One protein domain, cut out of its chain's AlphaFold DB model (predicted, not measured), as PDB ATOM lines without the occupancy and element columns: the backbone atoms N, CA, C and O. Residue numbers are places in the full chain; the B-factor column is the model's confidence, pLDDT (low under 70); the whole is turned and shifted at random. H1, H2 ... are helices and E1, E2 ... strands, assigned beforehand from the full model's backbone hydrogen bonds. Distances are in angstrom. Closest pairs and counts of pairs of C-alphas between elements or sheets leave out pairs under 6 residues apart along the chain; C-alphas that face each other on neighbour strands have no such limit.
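What this domain is: This is residues 4 to 140 of the 208 residues of an uncharacterized protein of Clostridiaceae bacterium (UniProt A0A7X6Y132). A small two-strand hairpin, E1 and E2, has H2 and H4 next to it; H1 turns off H2 at a corner and reaches to one end of a loose, elongated model, with H5 near H4 towards the other end. In the long stretch with no named element, residues 4 to 46, the part from residue 8 to residue 22 runs across the length, and the part from residue 22 to residue 46 then runs along it, from near Pro 21 at one end to H1 at the other. The printed part has 137 residues, with under half in named elements, mostly helix, in the order H1 H2 E1 E2 H3 H4 H5; the sheet E1 - E2 is antiparallel. It is loose, with a radius of gyration of the C-alphas of 19.2 A, and spans 58 by 38 by 26 A.

How they stand to each other: E1, residues 79 to 81, and E2, residues 87 to 89, form a hairpin, antiparallel at 151 degrees, with N 80 and O 88 within hydrogen-bond range at 2.9 A. The closest C-alphas of E2 and H4, residues 115 to 121, are those of Ile 87 and Ile 121, 5.3 A apart. The closest C-alphas of E1 and H2, residues 64 to 72, are those of Tyr 79 and Tyr 72, 6.6 A apart. H1, residues 47 to 62, and H2 touch only at the corner, about perpendicular at 78 degrees; their closest C-alphas are those of Met 60 and Tyr 67, 4.9 A apart. H5, residues 124 to 133, and H4 are close but not clearly touching, with the C-alphas of Leu 127 and Lys 119 closest at 7.1 A; they run opposite ways at a shallow tilt of 34 degrees, only just short of steep. H3, residues 96 to 102, touches no helix. In H1, H2, H3, H4 and H5 every O i to N i+4 pair is within hydrogen-bond range.

Where its parts are: H1 is 22.5 A long, from C-alpha 47 at (210.748, 186.157, 155.716); H2 is 11.5 A long, and H5 is 14.2 A long, ending at C-alpha 133 at (211.428, 144.034, 167.819).

The domain as a whole: The C-alphas of Pro 21 and Glu 48, 58.6 A apart, are the two farthest apart. The link H3 to H4 is long, and residues 27 to 28 pair with 138 to 139, parallel. The printed part has no cut; pLDDT is under 70 at residues 4 to 6, 29 to 37, 107 and 140.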
ATOM      1  N   ASN A   4     229.481 144.144 173.064       61.44
ATOM      2  CA  ASN A   4     230.403 143.231 172.376       61.44
ATOM      3  C   ASN A   4     231.875 143.681 172.375       61.44
ATOM      4  O   ASN A   4     232.758 142.841 172.283       61.44
ATOM      5  N   GLU A   5     232.168 144.980 172.480       62.09
ATOM      6  CA  GLU A   5     233.557 145.475 172.538       62.09
ATOM      7  C   GLU A   5     234.203 145.173 173.894       62.09
ATOM      8  O   GLU A   5     235.412 144.988 173.991       62.09
ATOM      9  N   LYS A   6     233.389 145.125 174.954       68.94
ATOM     10  CA  LYS A   6     233.839 144.841 176.321       68.94
ATOM     11  C   LYS A   6     233.816 143.344 176.645       68.94
ATOM     12  O   LYS A   6     234.541 142.910 177.535       68.94
ATOM     13  N   PHE A   7     232.998 142.577 175.926       80.00
ATOM     14  CA  PHE A   7     232.804 141.142 176.122       80.00
ATOM     15  C   PHE A   7     232.828 140.414 174.764       80.00
ATOM     16  O   PHE A   7     231.776 140.006 174.273       80.00
ATOM     17  N   PRO A   8     234.006 140.295 174.124       75.31
ATOM     18  CA  PRO A   8     234.122 139.791 172.751       75.31
ATOM     19  C   PRO A   8     233.797 138.299 172.607       75.31
ATOM     20  O   PRO A   8     233.386 137.871 171.531       75.31
ATOM     21  N   ASP A   9     233.948 137.527 173.685       85.50
ATOM     22  CA  ASP A   9     233.705 136.080 173.701       85.50
ATOM     23  C   ASP A   9     232.275 135.717 174.141       85.50
ATOM     24  O   ASP A   9     231.882 134.550 174.109       85.50
ATOM     25  N   GLU A  10     231.478 136.709 174.543       80.56
ATOM     26  CA  GLU A  10     230.121 136.495 175.035       80.56
ATOM     27  C   GLU A  10     229.096 136.619 173.905       80.56
ATOM     28  O   GLU A  10     229.151 137.511 173.057       80.56
ATOM     29  N   THR A  11     228.095 135.737 173.912       74.75
ATOM     30  CA  THR A  11     226.982 135.813 172.960       74.75
ATOM     31  C   THR A  11     225.830 136.607 173.566       74.75
ATOM     32  O   THR A  11     225.144 136.134 174.472       74.75
ATOM     33  N   LEU A  12     225.560 137.801 173.032       73.88
ATOM     34  CA  LEU A  12     224.320 138.520 173.329       73.88
ATOM     35  C   LEU A  12     223.119 137.755 172.762       73.88
ATOM     36  O   LEU A  12     222.976 137.607 171.548       73.88
ATOM     37  N   VAL A  13     222.233 137.305 173.651       77.31
ATOM     38  CA  VAL A  13     220.974 136.662 173.270       77.31
ATOM     39  C   VAL A  13     219.846 137.680 173.339       77.31
ATOM     40  O   VAL A  13     219.537 138.238 174.390       77.31
ATOM     41  N   TYR A  14     219.193 137.880 172.201       77.44
ATOM     42  CA  TYR A  14     217.999 138.702 172.088       77.44
ATOM     43  C   TYR A  14     216.765 137.801 172.035       77.44
ATOM     44  O   TYR A  14     216.740 136.811 171.302       77.44
ATOM     45  N   PHE A  15     215.733 138.138 172.803       80.88
ATOM     46  CA  PHE A  15     214.506 137.350 172.907       80.88
ATOM     47  C   PHE A  15     213.268 138.236 172.687       80.88
ATOM     48  O   PHE A  15     213.339 139.454 172.878       80.88
ATOM     49  N   PRO A  16     212.141 137.662 172.226       82.06
ATOM     50  CA  PRO A  16     210.912 138.419 171.996       82.06
ATOM     51  C   PRO A  16     210.327 138.971 173.303       82.06
ATOM     52  O   PRO A  16     210.682 138.538 174.397       82.06
ATOM     53  N   ALA A  17     209.375 139.898 173.191       85.00
ATOM     54  CA  ALA A  17     208.691 140.459 174.351       85.00
ATOM     55  C   ALA A  17     208.046 139.356 175.213       85.00
ATOM     56  O   ALA A  17     207.300 138.506 174.712       85.00
ATOM     57  N   VAL A  18     208.311 139.397 176.521       88.50
ATOM     58  CA  VAL A  18     207.765 138.437 177.489       88.50
ATOM     59  C   VAL A  18     206.241 138.564 177.548       88.50
ATOM     60  O   VAL A  18     205.693 139.668 177.512       88.50
ATOM     61  N   LYS A  19     205.545 137.427 177.639       90.19
ATOM     62  CA  LYS A  19     204.096 137.391 177.870       90.19
ATOM     63  C   LYS A  19     203.808 137.651 179.343       90.19
ATOM     64  O   LYS A  19     204.281 136.913 180.202       90.19
ATOM     65  N   GLY A  20     203.026 138.689 179.620       88.25
ATOM     66  CA  GLY A  20     202.562 138.993 180.968       88.25
ATOM     67  C   GLY A  20     201.458 138.035 181.444       88.25
ATOM     68  O   GLY A  20     200.955 137.228 180.657       88.25
ATOM     69  N   PRO A  21     201.006 138.167 182.705       92.50
ATOM     70  CA  PRO A  21     199.986 137.296 183.308       92.50
ATOM     71  C   PRO A  21     198.651 137.242 182.548       92.50
ATOM     72  O   PRO A  21     197.923 136.263 182.632       92.50
ATOM     73  N   THR A  22     198.335 138.279 181.766       90.69
ATOM     74  CA  THR A  22     197.124 138.352 180.928       90.69
ATOM     75  C   THR A  22     197.323 137.783 179.516       90.69
ATOM     76  O   THR A  22     196.482 137.982 178.642       90.69
ATOM     77  N   GLY A  23     198.461 137.132 179.249       88.25
ATOM     78  CA  GLY A  23     198.831 136.584 177.940       88.25
ATOM     79  C   GLY A  23     199.260 137.630 176.904       88.25
ATOM     80  O   GLY A  23     199.693 137.264 175.810       88.25
ATOM     81  N   LYS A  24     199.172 138.923 177.238       86.38
ATOM     82  CA  LYS A  24     199.598 140.031 176.376       86.38
ATOM     83  C   LYS A  24     201.119 140.177 176.396       86.38
ATOM     84  O   LYS A  24     201.753 140.045 177.439       86.38
ATOM     85  N   SER A  25     201.688 140.495 175.242       87.62
ATOM     86  CA  SER A  25     203.082 140.906 175.066       87.62
ATOM     87  C   SER A  25     203.147 141.985 173.995       87.62
ATOM     88  O   SER A  25     202.215 142.122 173.198       87.62
ATOM     89  N   GLY A  26     204.238 142.741 173.964       84.19
ATOM     90  CA  GLY A  26     204.484 143.718 172.917       84.19
ATOM     91  C   GLY A  26     205.735 144.537 173.175       84.19
ATOM     92  O   GLY A  26     206.329 144.469 174.251       84.19
ATOM     93  N   SER A  27     206.122 145.313 172.173       76.25
ATOM     94  CA  SER A  27     207.191 146.299 172.295       76.25
ATOM     95  C   SER A  27     206.623 147.696 172.151       76.25
ATOM     96  O   SER A  27     205.742 147.945 171.325       76.25
ATOM     97  N   PHE A  28     207.156 148.608 172.959       70.88
ATOM     98  CA  PHE A  28     206.955 150.027 172.741       70.88
ATOM     99  C   PHE A  28     207.649 150.420 171.438       70.88
ATOM    100  O   PHE A  28     208.846 150.178 171.276       70.88
ATOM    101  N   VAL A  29     206.901 151.016 170.515       66.75
ATOM    102  CA  VAL A  29     207.447 151.535 169.263       66.75
ATOM    103  C   VAL A  29     207.230 153.038 169.247       66.75
ATOM    104  O   VAL A  29     206.096 153.511 169.273       66.75
ATOM    105  N   ASN A  30     208.329 153.790 169.191       62.62
ATOM    106  CA  ASN A  30     208.305 155.243 169.049       62.62
ATOM    107  C   ASN A  30     208.287 155.635 167.559       62.62
ATOM    108  O   ASN A  30     209.193 156.306 167.073       62.62
ATOM    109  N   TYR A  31     207.320 155.098 166.806       59.69
ATOM    110  CA  TYR A  31     207.184 155.328 165.366       59.69
ATOM    111  C   TYR A  31     205.712 155.225 164.906       59.69
ATOM    112  O   TYR A  31     205.035 154.265 165.287       59.69
ATOM    113  N   PRO A  32     205.233 156.139 164.038       58.09
ATOM    114  CA  PRO A  32     205.906 157.382 163.662       58.09
ATOM    115  C   PRO A  32     205.940 158.337 164.864       58.09
ATOM    116  O   PRO A  32     204.920 158.558 165.510       58.09
ATOM    117  N   ASP A  33     207.116 158.881 165.175       61.56
ATOM    118  CA  ASP A  33     207.261 159.952 166.159       61.56
ATOM    119  C   ASP A  33     207.628 161.238 165.421       61.56
ATOM    120  O   ASP A  33     208.676 161.333 164.783       61.56
ATOM    121  N   VAL A  34     206.722 162.209 165.479       58.47
ATOM    122  CA  VAL A  34     206.874 163.545 164.886       58.47
ATOM    123  C   VAL A  34     207.088 164.624 165.950       58.47
ATOM    124  O   VAL A  34     207.097 165.807 165.631       58.47
ATOM    125  N   THR A  35     207.217 164.236 167.223       55.81
ATOM    126  CA  THR A  35     206.988 165.137 168.364       55.81
ATOM    127  C   THR A  35     208.251 165.666 169.033       55.81
ATOM    128  O   THR A  35     208.169 166.646 169.767       55.81
ATOM    129  N   LEU A  36     209.420 165.067 168.785       56.97
ATOM    130  CA  LEU A  36     210.623 165.370 169.573       56.97
ATOM    131  C   LEU A  36     211.615 166.339 168.924       56.97
ATOM    132  O   LEU A  36     212.480 166.838 169.631       56.97
ATOM    133  N   ASN A  37     211.515 166.633 167.622       65.44
ATOM    134  CA  ASN A  37     212.498 167.480 166.942       65.44
ATOM    135  C   ASN A  37     211.882 168.291 165.790       65.44
ATOM    136  O   ASN A  37     211.760 167.795 164.669       65.44
ATOM    137  N   ALA A  38     211.544 169.554 166.053       72.00
ATOM    138  CA  ALA A  38     211.077 170.498 165.040       72.00
ATOM    139  C   ALA A  38     212.008 171.714 164.936       72.00
ATOM    140  O   ALA A  38     212.738 172.058 165.864       72.00
ATOM    141  N   THR A  39     212.004 172.355 163.767       79.88
ATOM    142  CA  THR A  39     212.658 173.655 163.572       79.88
ATOM    143  C   THR A  39     211.637 174.742 163.867       79.88
ATOM    144  O   THR A  39     210.594 174.785 163.219       79.88
ATOM    145  N   TYR A  40     211.939 175.597 164.839       85.31
ATOM    146  CA  TYR A  40     211.099 176.727 165.223       85.31
ATOM    147  C   TYR A  40     211.736 178.030 164.750       85.31
ATOM    148  O   TYR A  40     212.962 178.155 164.710       85.31
ATOM    149  N   PHE A  41     210.897 179.006 164.421       90.50
ATOM    150  CA  PHE A  41     211.325 180.359 164.097       90.50
ATOM    151  C   PHE A  41     210.902 181.289 165.227       90.50
ATOM    152  O   PHE A  41     209.792 181.167 165.749       90.50
ATOM    153  N   GLY A  42     211.788 182.210 165.607       93.06
ATOM    154  CA  GLY A  42     211.404 183.318 166.475       93.06
ATOM    155  C   GLY A  42     210.288 184.128 165.818       93.06
ATOM    156  O   GLY A  42     210.230 184.227 164.591       93.06
ATOM    157  N   SER A  43     209.409 184.716 166.627       93.75
ATOM    158  CA  SER A  43     208.307 185.550 166.125       93.75
ATOM    159  C   SER A  43     208.786 186.782 165.344       93.75
ATOM    160  O   SER A  43     208.001 187.405 164.641       93.75
ATOM    161  N   ASP A  44     210.059 187.144 165.491       95.56
ATOM    162  CA  ASP A  44     210.750 188.263 164.854       95.56
ATOM    163  C   ASP A  44     211.659 187.841 163.680       95.56
ATOM    164  O   ASP A  44     212.380 188.672 163.120       95.56
ATOM    165  N   ALA A  45     211.662 186.562 163.291       96.38
ATOM    166  CA  ALA A  45     212.425 186.104 162.134       96.38
ATOM    167  C   ALA A  45     211.882 186.746 160.846       96.38
ATOM    168  O   ALA A  45     210.688 186.686 160.569       96.38
ATOM    169  N   SER A  46     212.764 187.337 160.034       97.19
ATOM    170  CA  SER A  46     212.370 187.886 158.734       97.19
ATOM    171  C   SER A  46     212.024 186.779 157.739       97.19
ATOM    172  O   SER A  46     212.634 185.705 157.768       97.19
ATOM    173  N   ASP A  47     211.131 187.078 156.795       97.19
ATOM    174  CA  ASP A  47     210.748 186.157 155.716       97.19
ATOM    175  C   ASP A  47     211.967 185.611 154.963       97.19
ATOM    176  O   ASP A  47     212.060 184.413 154.717       97.19
ATOM    177  N   GLU A  48     212.959 186.463 154.687       97.50
ATOM    178  CA  GLU A  48     214.208 186.060 154.033       97.50
ATOM    179  C   GLU A  48     214.965 184.984 154.832       97.50
ATOM    180  O   GLU A  48     215.453 184.002 154.266       97.50
ATOM    181  N   LYS A  49     215.051 185.133 156.163       95.25
ATOM    182  CA  LYS A  49     215.711 184.142 157.025       95.25
ATOM    183  C   LYS A  49     214.928 182.834 157.041       95.25
ATOM    184  O   LYS A  49     215.537 181.768 156.939       95.25
ATOM    185  N   VAL A  50     213.602 182.914 157.150       94.94
ATOM    186  CA  VAL A  50     212.716 181.744 157.131       94.94
ATOM    187  C   VAL A  50     212.868 180.993 155.808       94.94
ATOM    188  O   VAL A  50     213.167 179.800 155.817       94.94
ATOM    189  N   GLU A  51     212.767 181.689 154.676       96.62
ATOM    190  CA  GLU A  51     212.925 181.109 153.341       96.62
ATOM    191  C   GLU A  51     214.296 180.437 153.181       96.62
ATOM    192  O   GLU A  51     214.397 179.302 152.705       96.62
ATOM    193  N   ARG A  52     215.370 181.103 153.627       94.81
ATOM    194  CA  ARG A  52     216.729 180.565 153.518       94.81
ATOM    195  C   ARG A  52     216.899 179.275 154.312       94.81
ATOM    196  O   ARG A  52     217.490 178.326 153.795       94.81
ATOM    197  N   ILE A  53     216.390 179.234 155.544       91.44
ATOM    198  CA  ILE A  53     216.462 178.052 156.410       91.44
ATOM    199  C   ILE A  53     215.615 176.917 155.834       91.44
ATOM    200  O   ILE A  53     216.079 175.779 155.799       91.44
ATOM    201  N   LEU A  54     214.411 177.209 155.337       91.56
ATOM    202  CA  LEU A  54     213.557 176.204 154.704       91.56
ATOM    203  C   LEU A  54     214.198 175.615 153.445       91.56
ATOM    204  O   LEU A  54     214.103 174.409 153.236       91.56
ATOM    205  N   ARG A  55     214.923 176.417 152.656       92.94
ATOM    206  CA  ARG A  55     215.701 175.909 151.518       92.94
ATOM    207  C   ARG A  55     216.799 174.941 151.963       92.94
ATOM    208  O   ARG A  55     216.854 173.835 151.448       92.94
ATOM    209  N   ILE A  56     217.586 175.299 152.981       91.06
ATOM    210  CA  ILE A  56     218.608 174.397 153.552       91.06
ATOM    211  C   ILE A  56     217.964 173.098 154.065       91.06
ATOM    212  O   ILE A  56     218.492 172.009 153.854       91.06
ATOM    213  N   LYS A  57     216.806 173.199 154.730       89.44
ATOM    214  CA  LYS A  57     216.051 172.036 155.217       89.44
ATOM    215  C   LYS A  57     215.583 171.150 154.075       89.44
ATOM    216  O   LYS A  57     215.730 169.940 154.182       89.44
ATOM    217  N   ASN A  58     215.062 171.740 153.003       90.75
ATOM    218  CA  ASN A  58     214.661 171.010 151.811       90.75
ATOM    219  C   ASN A  58     215.853 170.294 151.169       90.75
ATOM    220  O   ASN A  58     215.746 169.104 150.886       90.75
ATOM    221  N   ASP A  59     216.990 170.978 151.022       92.19
ATOM    222  CA  ASP A  59     218.213 170.394 150.466       92.19
ATOM    223  C   ASP A  59     218.646 169.166 151.288       92.19
ATOM    224  O   ASP A  59     218.882 168.108 150.720       92.19
ATOM    225  N   MET A  60     218.605 169.222 152.627       89.19
ATOM    226  CA  MET A  60     218.888 168.048 153.480       89.19
ATOM    227  C   MET A  60     217.888 166.885 153.330       89.19
ATOM    228  O   MET A  60     218.203 165.753 153.708       89.19
ATOM    229  N   MET A  61     216.664 167.130 152.850       87.31
ATOM    230  CA  MET A  61     215.694 166.053 152.604       87.31
ATOM    231  C   MET A  61     215.972 165.325 151.290       87.31
ATOM    232  O   MET A  61     215.745 164.118 151.220       87.31
ATOM    233  N   VAL A  62     216.419 166.050 150.261       90.31
ATOM    234  CA  VAL A  62     216.534 165.532 148.886       90.31
ATOM    235  C   VAL A  62     217.965 165.188 148.477       90.31
ATOM    236  O   VAL A  62     218.149 164.372 147.579       90.31
ATOM    237  N   ASP A  63     218.964 165.776 149.135       92.56
ATOM    238  CA  ASP A  63     220.388 165.525 148.920       92.56
ATOM    239  C   ASP A  63     220.954 164.727 150.105       92.56
ATOM    240  O   ASP A  63     221.163 165.235 151.213       92.56
ATOM    241  N   GLU A  64     221.157 163.427 149.878       90.25
ATOM    242  CA  GLU A  64     221.646 162.507 150.901       90.25
ATOM    243  C   GLU A  64     223.115 162.748 151.261       90.25
ATOM    244  O   GLU A  64     223.469 162.601 152.431       90.25
ATOM    245  N   ASP A  65     223.944 163.182 150.312       92.44
ATOM    246  CA  ASP A  65     225.357 163.478 150.562       92.44
ATOM    247  C   ASP A  65     225.497 164.759 151.383       92.44
ATOM    248  O   ASP A  65     226.292 164.819 152.327       92.44
ATOM    249  N   PHE A  66     224.671 165.770 151.092       92.75
ATOM    250  CA  PHE A  66     224.586 166.963 151.925       92.75
ATOM    251  C   PHE A  66     224.127 166.616 153.344       92.75
ATOM    252  O   PHE A  66     224.744 167.062 154.314       92.75
ATOM    253  N   TYR A  67     223.107 165.763 153.491       91.94
ATOM    254  CA  TYR A  67     222.676 165.293 154.807       91.94
ATOM    255  C   TYR A  67     223.788 164.549 155.557       91.94
ATOM    256  O   TYR A  67     224.062 164.877 156.714       91.94
ATOM    257  N   ILE A  68     224.446 163.581 154.907       92.38
ATOM    258  CA  ILE A  68     225.565 162.819 155.477       92.38
ATOM    259  C   ILE A  68     226.673 163.775 155.917       92.38
ATOM    260  O   ILE A  68     227.187 163.638 157.023       92.38
ATOM    261  N   ARG A  69     226.982 164.795 155.114       92.25
ATOM    262  CA  ARG A  69     227.968 165.808 155.479       92.25
ATOM    263  C   ARG A  69     227.566 166.605 156.714       92.25
ATOM    264  O   ARG A  69     228.400 166.831 157.585       92.25
ATOM    265  N   CYS A  70     226.310 167.027 156.816       91.44
ATOM    266  CA  CYS A  70     225.844 167.791 157.971       91.44
ATOM    267  C   CYS A  70     225.787 166.949 159.255       91.44
ATOM    268  O   CYS A  70     226.025 167.475 160.338       91.44
ATOM    269  N   ILE A  71     225.472 165.654 159.166       90.19
ATOM    270  CA  ILE A  71     225.306 164.799 160.350       90.19
ATOM    271  C   ILE A  71     226.601 164.066 160.755       90.19
ATOM    272  O   ILE A  71     226.848 163.909 161.950       90.19
ATOM    273  N   TYR A  72     227.424 163.639 159.791       90.94
ATOM    274  CA  TYR A  72     228.635 162.829 159.998       90.94
ATOM    275  C   TYR A  72     229.936 163.536 159.613       90.94
ATOM    276  O   TYR A  72     230.997 163.018 159.946       90.94
ATOM    277  N   GLY A  73     229.887 164.685 158.936       92.31
ATOM    278  CA  GLY A  73     231.074 165.446 158.556       92.31
ATOM    279  C   GLY A  73     231.697 165.024 157.230       92.31
ATOM    280  O   GLY A  73     231.024 164.681 156.264       92.31
ATOM    281  N   VAL A  74     233.019 165.106 157.164       93.31
ATOM    282  CA  VAL A  74     233.818 164.799 155.965       93.31
ATOM    283  C   VAL A  74     234.323 163.353 155.998       93.31
ATOM    284  O   VAL A  74     234.926 162.939 156.990       93.31
ATOM    285  N   GLU A  75     234.115 162.604 154.911       94.94
ATOM    286  CA  GLU A  75     234.651 161.245 154.751       94.94
ATOM    287  C   GLU A  75     236.190 161.248 154.795       94.94
ATOM    288  O   GLU A  75     236.844 162.146 154.267       94.94
ATOM    289  N   GLY A  76     236.780 160.260 155.466       93.50
ATOM    290  CA  GLY A  76     238.217 160.158 155.719       93.50
ATOM    291  C   GLY A  76     238.723 161.027 156.875       93.50
ATOM    292  O   GLY A  76     239.836 160.806 157.343       93.50
ATOM    293  N   VAL A  77     237.915 161.975 157.365       93.12
ATOM    294  CA  VAL A  77     238.234 162.796 158.548       93.12
ATOM    295  C   VAL A  77     237.371 162.383 159.735       93.12
ATOM    296  O   VAL A  77     237.893 162.098 160.804       93.12
ATOM    297  N   HIS A  78     236.056 162.314 159.538       93.38
ATOM    298  CA  HIS A  78     235.075 162.093 160.604       93.38
ATOM    299  C   HIS A  78     234.451 160.702 160.570       93.38
ATOM    300  O   HIS A  78     234.085 160.138 161.602       93.38
ATOM    301  N   TYR A  79     234.323 160.141 159.372       94.50
ATOM    302  CA  TYR A  79     233.781 158.812 159.143       94.50
ATOM    303  C   TYR A  79     234.441 158.175 157.921       94.50
ATOM    304  O   TYR A  79     235.105 158.855 157.141       94.50
ATOM    305  N   TYR A  80     234.231 156.879 157.739       95.25
ATOM    306  CA  TYR A  80     234.527 156.166 156.500       95.25
ATOM    307  C   TYR A  80     233.398 155.183 156.183       95.25
ATOM    308  O   TYR A  80     232.601 154.842 157.063       95.25
ATOM    309  N   LEU A  81     233.328 154.729 154.933       94.94
ATOM    310  CA  LEU A  81     232.439 153.643 154.529       94.94
ATOM    311  C   LEU A  81     233.147 152.294 154.678       94.94
ATOM    312  O   LEU A  81     234.280 152.116 154.226       94.94
ATOM    313  N   ASP A  82     232.492 151.334 155.331       93.06
ATOM    314  CA  ASP A  82     232.969 149.953 155.335       93.06
ATOM    315  C   ASP A  82     232.657 149.244 154.001       93.06
ATOM    316  O   ASP A  82     232.051 149.794 153.085       93.06
ATOM    317  N   LYS A  83     233.047 147.970 153.889       91.88
ATOM    318  CA  LYS A  83     232.812 147.146 152.689       91.88
ATOM    319  C   LYS A  83     231.332 146.914 152.325       91.88
ATOM    320  O   LYS A  83     231.068 146.308 151.293       91.88
ATOM    321  N   ASN A  84     230.399 147.284 153.198       88.75
ATOM    322  CA  ASN A  84     228.955 147.142 153.025       88.75
ATOM    323  C   ASN A  84     228.256 148.515 152.965       88.75
ATOM    324  O   ASN A  84     227.056 148.584 153.234       88.75
ATOM    325  N   ASP A  85     228.996 149.593 152.683       90.75
ATOM    326  CA  ASP A  85     228.509 150.978 152.681       90.75
ATOM    327  C   ASP A  85     227.954 151.454 154.041       90.75
ATOM    328  O   ASP A  85     227.147 152.392 154.108       90.75
ATOM    329  N   LEU A  86     228.388 150.823 155.141       93.31
ATOM    330  CA  LEU A  86     228.085 151.273 156.497       93.31
ATOM    331  C   LEU A  86     228.928 152.509 156.818       93.31
ATOM    332  O   LEU A  86     230.156 152.466 156.756       93.31
ATOM    333  N   ILE A  87     228.269 153.584 157.239       93.94
ATOM    334  CA  ILE A  87     228.904 154.786 157.773       93.94
ATOM    335  C   ILE A  87     229.466 154.460 159.158       93.94
ATOM    336  O   ILE A  87     228.723 154.314 160.133       93.94
ATOM    337  N   VAL A  88     230.791 154.371 159.253       91.81
ATOM    338  CA  VAL A  88     231.511 154.141 160.506       91.81
ATOM    339  C   VAL A  88     232.176 155.437 160.943       91.81
ATOM    340  O   VAL A  88     233.077 155.944 160.279       91.81
ATOM    341  N   THR A  89     231.734 155.988 162.071       90.12
ATOM    342  CA  THR A  89     232.342 157.198 162.639       90.12
ATOM    343  C   THR A  89     233.657 156.892 163.333       90.12
ATOM    344  O   THR A  89     233.746 155.925 164.088       90.12
ATOM    345  N   ILE A  90     234.638 157.767 163.140       87.56
ATOM    346  CA  ILE A  90     235.930 157.722 163.821       87.56
ATOM    347  C   ILE A  90     235.710 158.228 165.252       87.56
ATOM    348  O   ILE A  90     235.281 159.363 165.458       87.56
ATOM    349  N   ASN A  91     235.919 157.357 166.242       79.44
ATOM    350  CA  ASN A  91     235.488 157.586 167.626       79.44
ATOM    351  C   ASN A  91     236.103 158.851 168.240       79.44
ATOM    352  O   ASN A  91     235.413 159.586 168.943       79.44
ATOM    353  N   GLU A  92     237.370 159.129 167.937       81.81
ATOM    354  CA  GLU A  92     238.100 160.316 168.390       81.81
ATOM    355  C   GLU A  92     237.478 161.616 167.864       81.81
ATOM    356  O   GLU A  92     237.565 162.654 168.516       81.81
ATOM    357  N   MET A  93     236.800 161.545 166.715       80.62
ATOM    358  CA  MET A  93     236.175 162.680 166.033       80.62
ATOM    359  C   MET A  93     234.684 162.824 166.358       80.62
ATOM    360  O   MET A  93     234.034 163.764 165.910       80.62
ATOM    361  N   ARG A  94     234.124 161.913 167.166       77.50
ATOM    362  CA  ARG A  94     232.703 161.895 167.542       77.50
ATOM    363  C   ARG A  94     232.473 162.427 168.957       77.50
ATOM    364  O   ARG A  94     231.739 161.836 169.750       77.50
ATOM    365  N   THR A  95     233.109 163.547 169.289       83.44
ATOM    366  CA  THR A  95     232.846 164.273 170.538       83.44
ATOM    367  C   THR A  95     231.845 165.403 170.295       83.44
ATOM    368  O   THR A  95     231.729 165.918 169.183       83.44
ATOM    369  N   ASN A  96     231.119 165.809 171.341       83.94
ATOM    370  CA  ASN A  96     230.212 166.958 171.245       83.94
ATOM    371  C   ASN A  96     230.971 168.256 170.930       83.94
ATOM    372  O   ASN A  96     230.448 169.097 170.207       83.94
ATOM    373  N   ASP A  97     232.198 168.406 171.435       87.44
ATOM    374  CA  ASP A  97     233.013 169.602 171.205       87.44
ATOM    375  C   ASP A  97     233.407 169.737 169.732       87.44
ATOM    376  O   ASP A  97     233.212 170.800 169.146       87.44
ATOM    377  N   ILE A  98     233.867 168.646 169.107       86.44
ATOM    378  CA  ILE A  98     234.198 168.620 167.674       86.44
ATOM    379  C   ILE A  98     232.939 168.854 166.838       86.44
ATOM    380  O   ILE A  98     232.938 169.703 165.949       86.44
ATOM    381  N   ALA A  99     231.836 168.169 167.160       84.56
ATOM    382  CA  ALA A  99     230.574 168.365 166.454       84.56
ATOM    383  C   ALA A  99     230.101 169.829 166.514       84.56
ATOM    384  O   ALA A  99     229.702 170.388 165.496       84.56
ATOM    385  N   ASN A 100     230.204 170.484 167.672       85.88
ATOM    386  CA  ASN A 100     229.834 171.892 167.822       85.88
ATOM    387  C   ASN A 100     230.787 172.834 167.077       85.88
ATOM    388  O   ASN A 100     230.328 173.782 166.442       85.88
ATOM    389  N   GLN A 101     232.097 172.583 167.144       87.94
ATOM    390  CA  GLN A 101     233.107 173.407 166.479       87.94
ATOM    391  C   GLN A 101     232.972 173.361 164.953       87.94
ATOM    392  O   GLN A 101     233.134 174.383 164.287       87.94
ATOM    393  N   GLU A 102     232.662 172.190 164.405       87.81
ATOM    394  CA  GLU A 102     232.558 171.979 162.961       87.81
ATOM    395  C   GLU A 102     231.130 172.128 162.423       87.81
ATOM    396  O   GLU A 102     230.901 172.022 161.218       87.81
ATOM    397  N   GLY A 103     230.158 172.405 163.298       86.00
ATOM    398  CA  GLY A 103     228.758 172.553 162.915       86.00
ATOM    399  C   GLY A 103     228.168 171.256 162.361       86.00
ATOM    400  O   GLY A 103     227.489 171.274 161.339       86.00
ATOM    401  N   MET A 104     228.440 170.132 163.017       87.69
ATOM    402  CA  MET A 104     227.938 168.809 162.657       87.69
ATOM    403  C   MET A 104     226.885 168.307 163.649       87.69
ATOM    404  O   MET A 104     226.763 168.776 164.781       87.69
ATOM    405  N   GLY A 105     226.149 167.279 163.233       81.88
ATOM    406  CA  GLY A 105     225.236 166.541 164.095       81.88
ATOM    407  C   GLY A 105     223.812 167.098 164.104       81.88
ATOM    408  O   GLY A 105     223.414 167.941 163.298       81.88
ATOM    409  N   SER A 106     223.002 166.594 165.032       76.00
ATOM    410  CA  SER A 106     221.554 166.841 165.070       76.00
ATOM    411  C   SER A 106     221.155 168.261 165.500       76.00
ATOM    412  O   SER A 106     219.989 168.488 165.802       76.00
ATOM    413  N   VAL A 107     222.087 169.222 165.531       69.56
ATOM    414  CA  VAL A 107     221.822 170.625 165.900       69.56
ATOM    415  C   VAL A 107     220.883 171.288 164.888       69.56
ATOM    416  O   VAL A 107     219.943 171.985 165.259       69.56
ATOM    417  N   PHE A 108     221.099 171.030 163.597       78.12
ATOM    418  CA  PHE A 108     220.201 171.473 162.525       78.12
ATOM    419  C   PHE A 108     219.920 170.375 161.492       78.12
ATOM    420  O   PHE A 108     218.903 170.452 160.798       78.12
ATOM    421  N   ALA A 109     220.756 169.338 161.407       80.19
ATOM    422  CA  ALA A 109     220.634 168.253 160.436       80.19
ATOM    423  C   ALA A 109     219.604 167.196 160.868       80.19
ATOM    424  O   ALA A 109     219.910 166.023 161.063       80.19
ATOM    425  N   ILE A 110     218.359 167.625 161.061       81.06
ATOM    426  CA  ILE A 110     217.252 166.767 161.489       81.06
ATOM    427  C   ILE A 110     216.365 166.475 160.284       81.06
ATOM    428  O   ILE A 110     215.844 167.408 159.667       81.06
ATOM    429  N   ARG A 111     216.165 165.188 159.990       80.50
ATOM    430  CA  ARG A 111     215.223 164.704 158.979       80.50
ATOM    431  C   ARG A 111     214.552 163.399 159.405       80.50
ATOM    432  O   ARG A 111     215.153 162.643 160.172       80.50
ATOM    433  N   PRO A 112     213.352 163.088 158.887       76.94
ATOM    434  CA  PRO A 112     212.848 161.722 158.894       76.94
ATOM    435  C   PRO A 112     213.830 160.809 158.151       76.94
ATOM    436  O   PRO A 112     214.286 161.144 157.061       76.94
ATOM    437  N   ASN A 113     214.147 159.656 158.731       76.75
ATOM    438  CA  ASN A 113     215.017 158.664 158.103       76.75
ATOM    439  C   ASN A 113     214.205 157.458 157.619       76.75
ATOM    440  O   ASN A 113     213.148 157.137 158.161       76.75
ATOM    441  N   THR A 114     214.719 156.780 156.595       81.31
ATOM    442  CA  THR A 114     214.125 155.561 156.036       81.31
ATOM    443  C   THR A 114     214.757 154.313 156.653       81.31
ATOM    444  O   THR A 114     215.851 154.366 157.218       81.31
ATOM    445  N   LEU A 115     214.098 153.158 156.511       80.19
ATOM    446  CA  LEU A 115     214.698 151.873 156.892       80.19
ATOM    447  C   LEU A 115     215.957 151.553 156.074       80.19
ATOM    448  O   LEU A 115     216.876 150.939 156.606       80.19
ATOM    449  N   GLU A 116     216.029 151.983 154.812       86.88
ATOM    450  CA  GLU A 116     217.237 151.807 153.997       86.88
ATOM    451  C   GLU A 116     218.401 152.632 154.544       86.88
ATOM    452  O   GLU A 116     219.489 152.098 154.750       86.88
ATOM    453  N   PHE A 117     218.157 153.894 154.907       87.56
ATOM    454  CA  PHE A 117     219.176 154.705 155.566       87.56
ATOM    455  C   PHE A 117     219.584 154.111 156.922       87.56
ATOM    456  O   PHE A 117     220.763 154.095 157.264       87.56
ATOM    457  N   ALA A 118     218.634 153.539 157.671       86.31
ATOM    458  CA  ALA A 118     218.929 152.858 158.929       86.31
ATOM    459  C   ALA A 118     219.929 151.698 158.755       86.31
ATOM    460  O   ALA A 118     220.751 151.488 159.646       86.31
ATOM    461  N   LYS A 119     219.913 150.979 157.621       88.81
ATOM    462  CA  LYS A 119     220.907 149.929 157.319       88.81
ATOM    463  C   LYS A 119     222.308 150.492 157.081       88.81
ATOM    464  O   LYS A 119     223.277 149.828 157.426       88.81
ATOM    465  N   ARG A 120     222.413 151.714 156.551       91.56
ATOM    466  CA  ARG A 120     223.691 152.403 156.305       91.56
ATOM    467  C   ARG A 120     224.342 152.966 157.563       91.56
ATOM    468  O   ARG A 120     225.502 153.350 157.513       91.56
ATOM    469  N   ILE A 121     223.627 153.039 158.684       89.25
ATOM    470  CA  ILE A 121     224.132 153.674 159.916       89.25
ATOM    471  C   ILE A 121     224.136 152.736 161.124       89.25
ATOM    472  O   ILE A 121     224.597 153.119 162.197       89.25
ATOM    473  N   ASN A 122     223.604 151.519 160.975       87.69
ATOM    474  CA  ASN A 122     223.535 150.530 162.042       87.69
ATOM    475  C   ASN A 122     224.250 149.238 161.632       87.69
ATOM    476  O   ASN A 122     223.931 148.671 160.585       87.69
ATOM    477  N   PRO A 123     225.157 148.705 162.469       85.06
ATOM    478  CA  PRO A 123     225.779 147.417 162.201       85.06
ATOM    479  C   PRO A 123     224.741 146.287 162.251       85.06
ATOM    480  O   PRO A 123     223.695 146.401 162.896       85.06
ATOM    481  N   LYS A 124     225.067 145.139 161.639       82.50
ATOM    482  CA  LYS A 124     224.170 143.969 161.563       82.50
ATOM    483  C   LYS A 124     223.569 143.575 162.919       82.50
ATOM    484  O   LYS A 124     222.375 143.309 162.992       82.50
ATOM    485  N   ALA A 125     224.369 143.583 163.986       79.94
ATOM    486  CA  ALA A 125     223.902 143.241 165.332       79.94
ATOM    487  C   ALA A 125     222.728 144.128 165.800       79.94
ATOM    488  O   ALA A 125     221.796 143.648 166.440       79.94
ATOM    489  N   VAL A 126     222.735 145.411 165.427       83.31
ATOM    490  CA  VAL A 126     221.649 146.353 165.726       83.31
ATOM    491  C   VAL A 126     220.445 146.125 164.803       83.31
ATOM    492  O   VAL A 126     219.302 146.197 165.247       83.31
ATOM    493  N   LEU A 127     220.659 145.783 163.531       83.56
ATOM    494  CA  LEU A 127     219.557 145.427 162.625       83.56
ATOM    495  C   LEU A 127     218.846 144.131 163.046       83.56
ATOM    496  O   LEU A 127     217.623 144.032 162.940       83.56
ATOM    497  N   ASP A 128     219.582 143.152 163.573       82.81
ATOM    498  CA  ASP A 128     219.010 141.913 164.110       82.81
ATOM    499  C   ASP A 128     218.100 142.189 165.320       82.81
ATOM    500  O   ASP A 128     217.018 141.606 165.427       82.81
ATOM    501  N   LEU A 129     218.484 143.142 166.177       80.62
ATOM    502  CA  LEU A 129     217.643 143.660 167.259       80.62
ATOM    503  C   LEU A 129     216.330 144.254 166.736       80.62
ATOM    504  O   LEU A 129     215.256 143.896 167.225       80.62
ATOM    505  N   TYR A 130     216.399 145.113 165.714       81.12
ATOM    506  CA  TYR A 130     215.203 145.665 165.076       81.12
ATOM    507  C   TYR A 130     214.306 144.564 164.496       81.12
ATOM    508  O   TYR A 130     213.095 144.592 164.701       81.12
ATOM    509  N   ASN A 131     214.879 143.544 163.851       82.75
ATOM    510  CA  ASN A 131     214.122 142.415 163.304       82.75
ATOM    511  C   ASN A 131     213.375 141.610 164.379       82.75
ATOM    512  O   ASN A 131     212.290 141.092 164.115       82.75
ATOM    513  N   ILE A 132     213.936 141.480 165.582       82.75
ATOM    514  CA  ILE A 132     213.249 140.845 166.716       82.75
ATOM    515  C   ILE A 132     212.142 141.759 167.238       82.75
ATOM    516  O   ILE A 132     211.022 141.293 167.450       82.75
ATOM    517  N   ALA A 133     212.418 143.057 167.381       80.50
ATOM    518  CA  ALA A 133     211.428 144.034 167.819       80.50
ATOM    519  C   ALA A 133     210.217 144.101 166.870       80.50
ATOM    520  O   ALA A 133     209.083 144.111 167.341       80.50
ATOM    521  N   PHE A 134     210.429 144.054 165.550       79.44
ATOM    522  CA  PHE A 134     209.354 144.055 164.550       79.44
ATOM    523  C   PHE A 134     208.483 142.791 164.558       79.44
ATOM    524  O   PHE A 134     207.373 142.818 164.034       79.44
ATOM    525  N   LYS A 135     208.953 141.687 165.155       82.62
ATOM    526  CA  LYS A 135     208.145 140.470 165.348       82.62
ATOM    527  C   LYS A 135     207.253 140.540 166.585       82.62
ATOM    528  O   LYS A 135     206.349 139.717 166.722       82.62
ATOM    529  N   ASN A 136     207.516 141.469 167.502       82.81
ATOM    530  CA  ASN A 136     206.667 141.652 168.668       82.81
ATOM    531  C   ASN A 136     205.356 142.319 168.251       82.81
ATOM    532  O   ASN A 136     205.311 143.110 167.310       82.81
ATOM    533  N   ASN A 137     204.284 142.038 168.993       83.19
ATOM    534  CA  ASN A 137     203.041 142.779 168.815       83.19
ATOM    535  C   ASN A 137     203.321 144.271 169.020       83.19
ATOM    536  O   ASN A 137     203.834 144.682 170.067       83.19
ATOM    537  N   ILE A 138     202.985 145.071 168.013       75.31
ATOM    538  CA  ILE A 138     203.162 146.514 168.071       75.31
ATOM    539  C   ILE A 138     202.064 147.079 168.962       75.31
ATOM    540  O   ILE A 138     200.875 146.968 168.661       75.31
ATOM    541  N   ILE A 139     202.473 147.696 170.067       72.81
ATOM    542  CA  ILE A 139     201.570 148.493 170.888       72.81
ATOM    543  C   ILE A 139     201.755 149.931 170.435       72.81
ATOM    544  O   ILE A 139     202.666 150.629 170.881       72.81
ATOM    545  N   TYR A 140     200.894 150.373 169.523       66.69
ATOM    546  CA  TYR A 140     200.805 151.791 169.217       66.69
ATOM    547  C   TYR A 140     200.390 152.517 170.496       66.69
ATOM    548  O   TYR A 140     199.408 152.128 171.143       66.69
TER     549      TYR A 140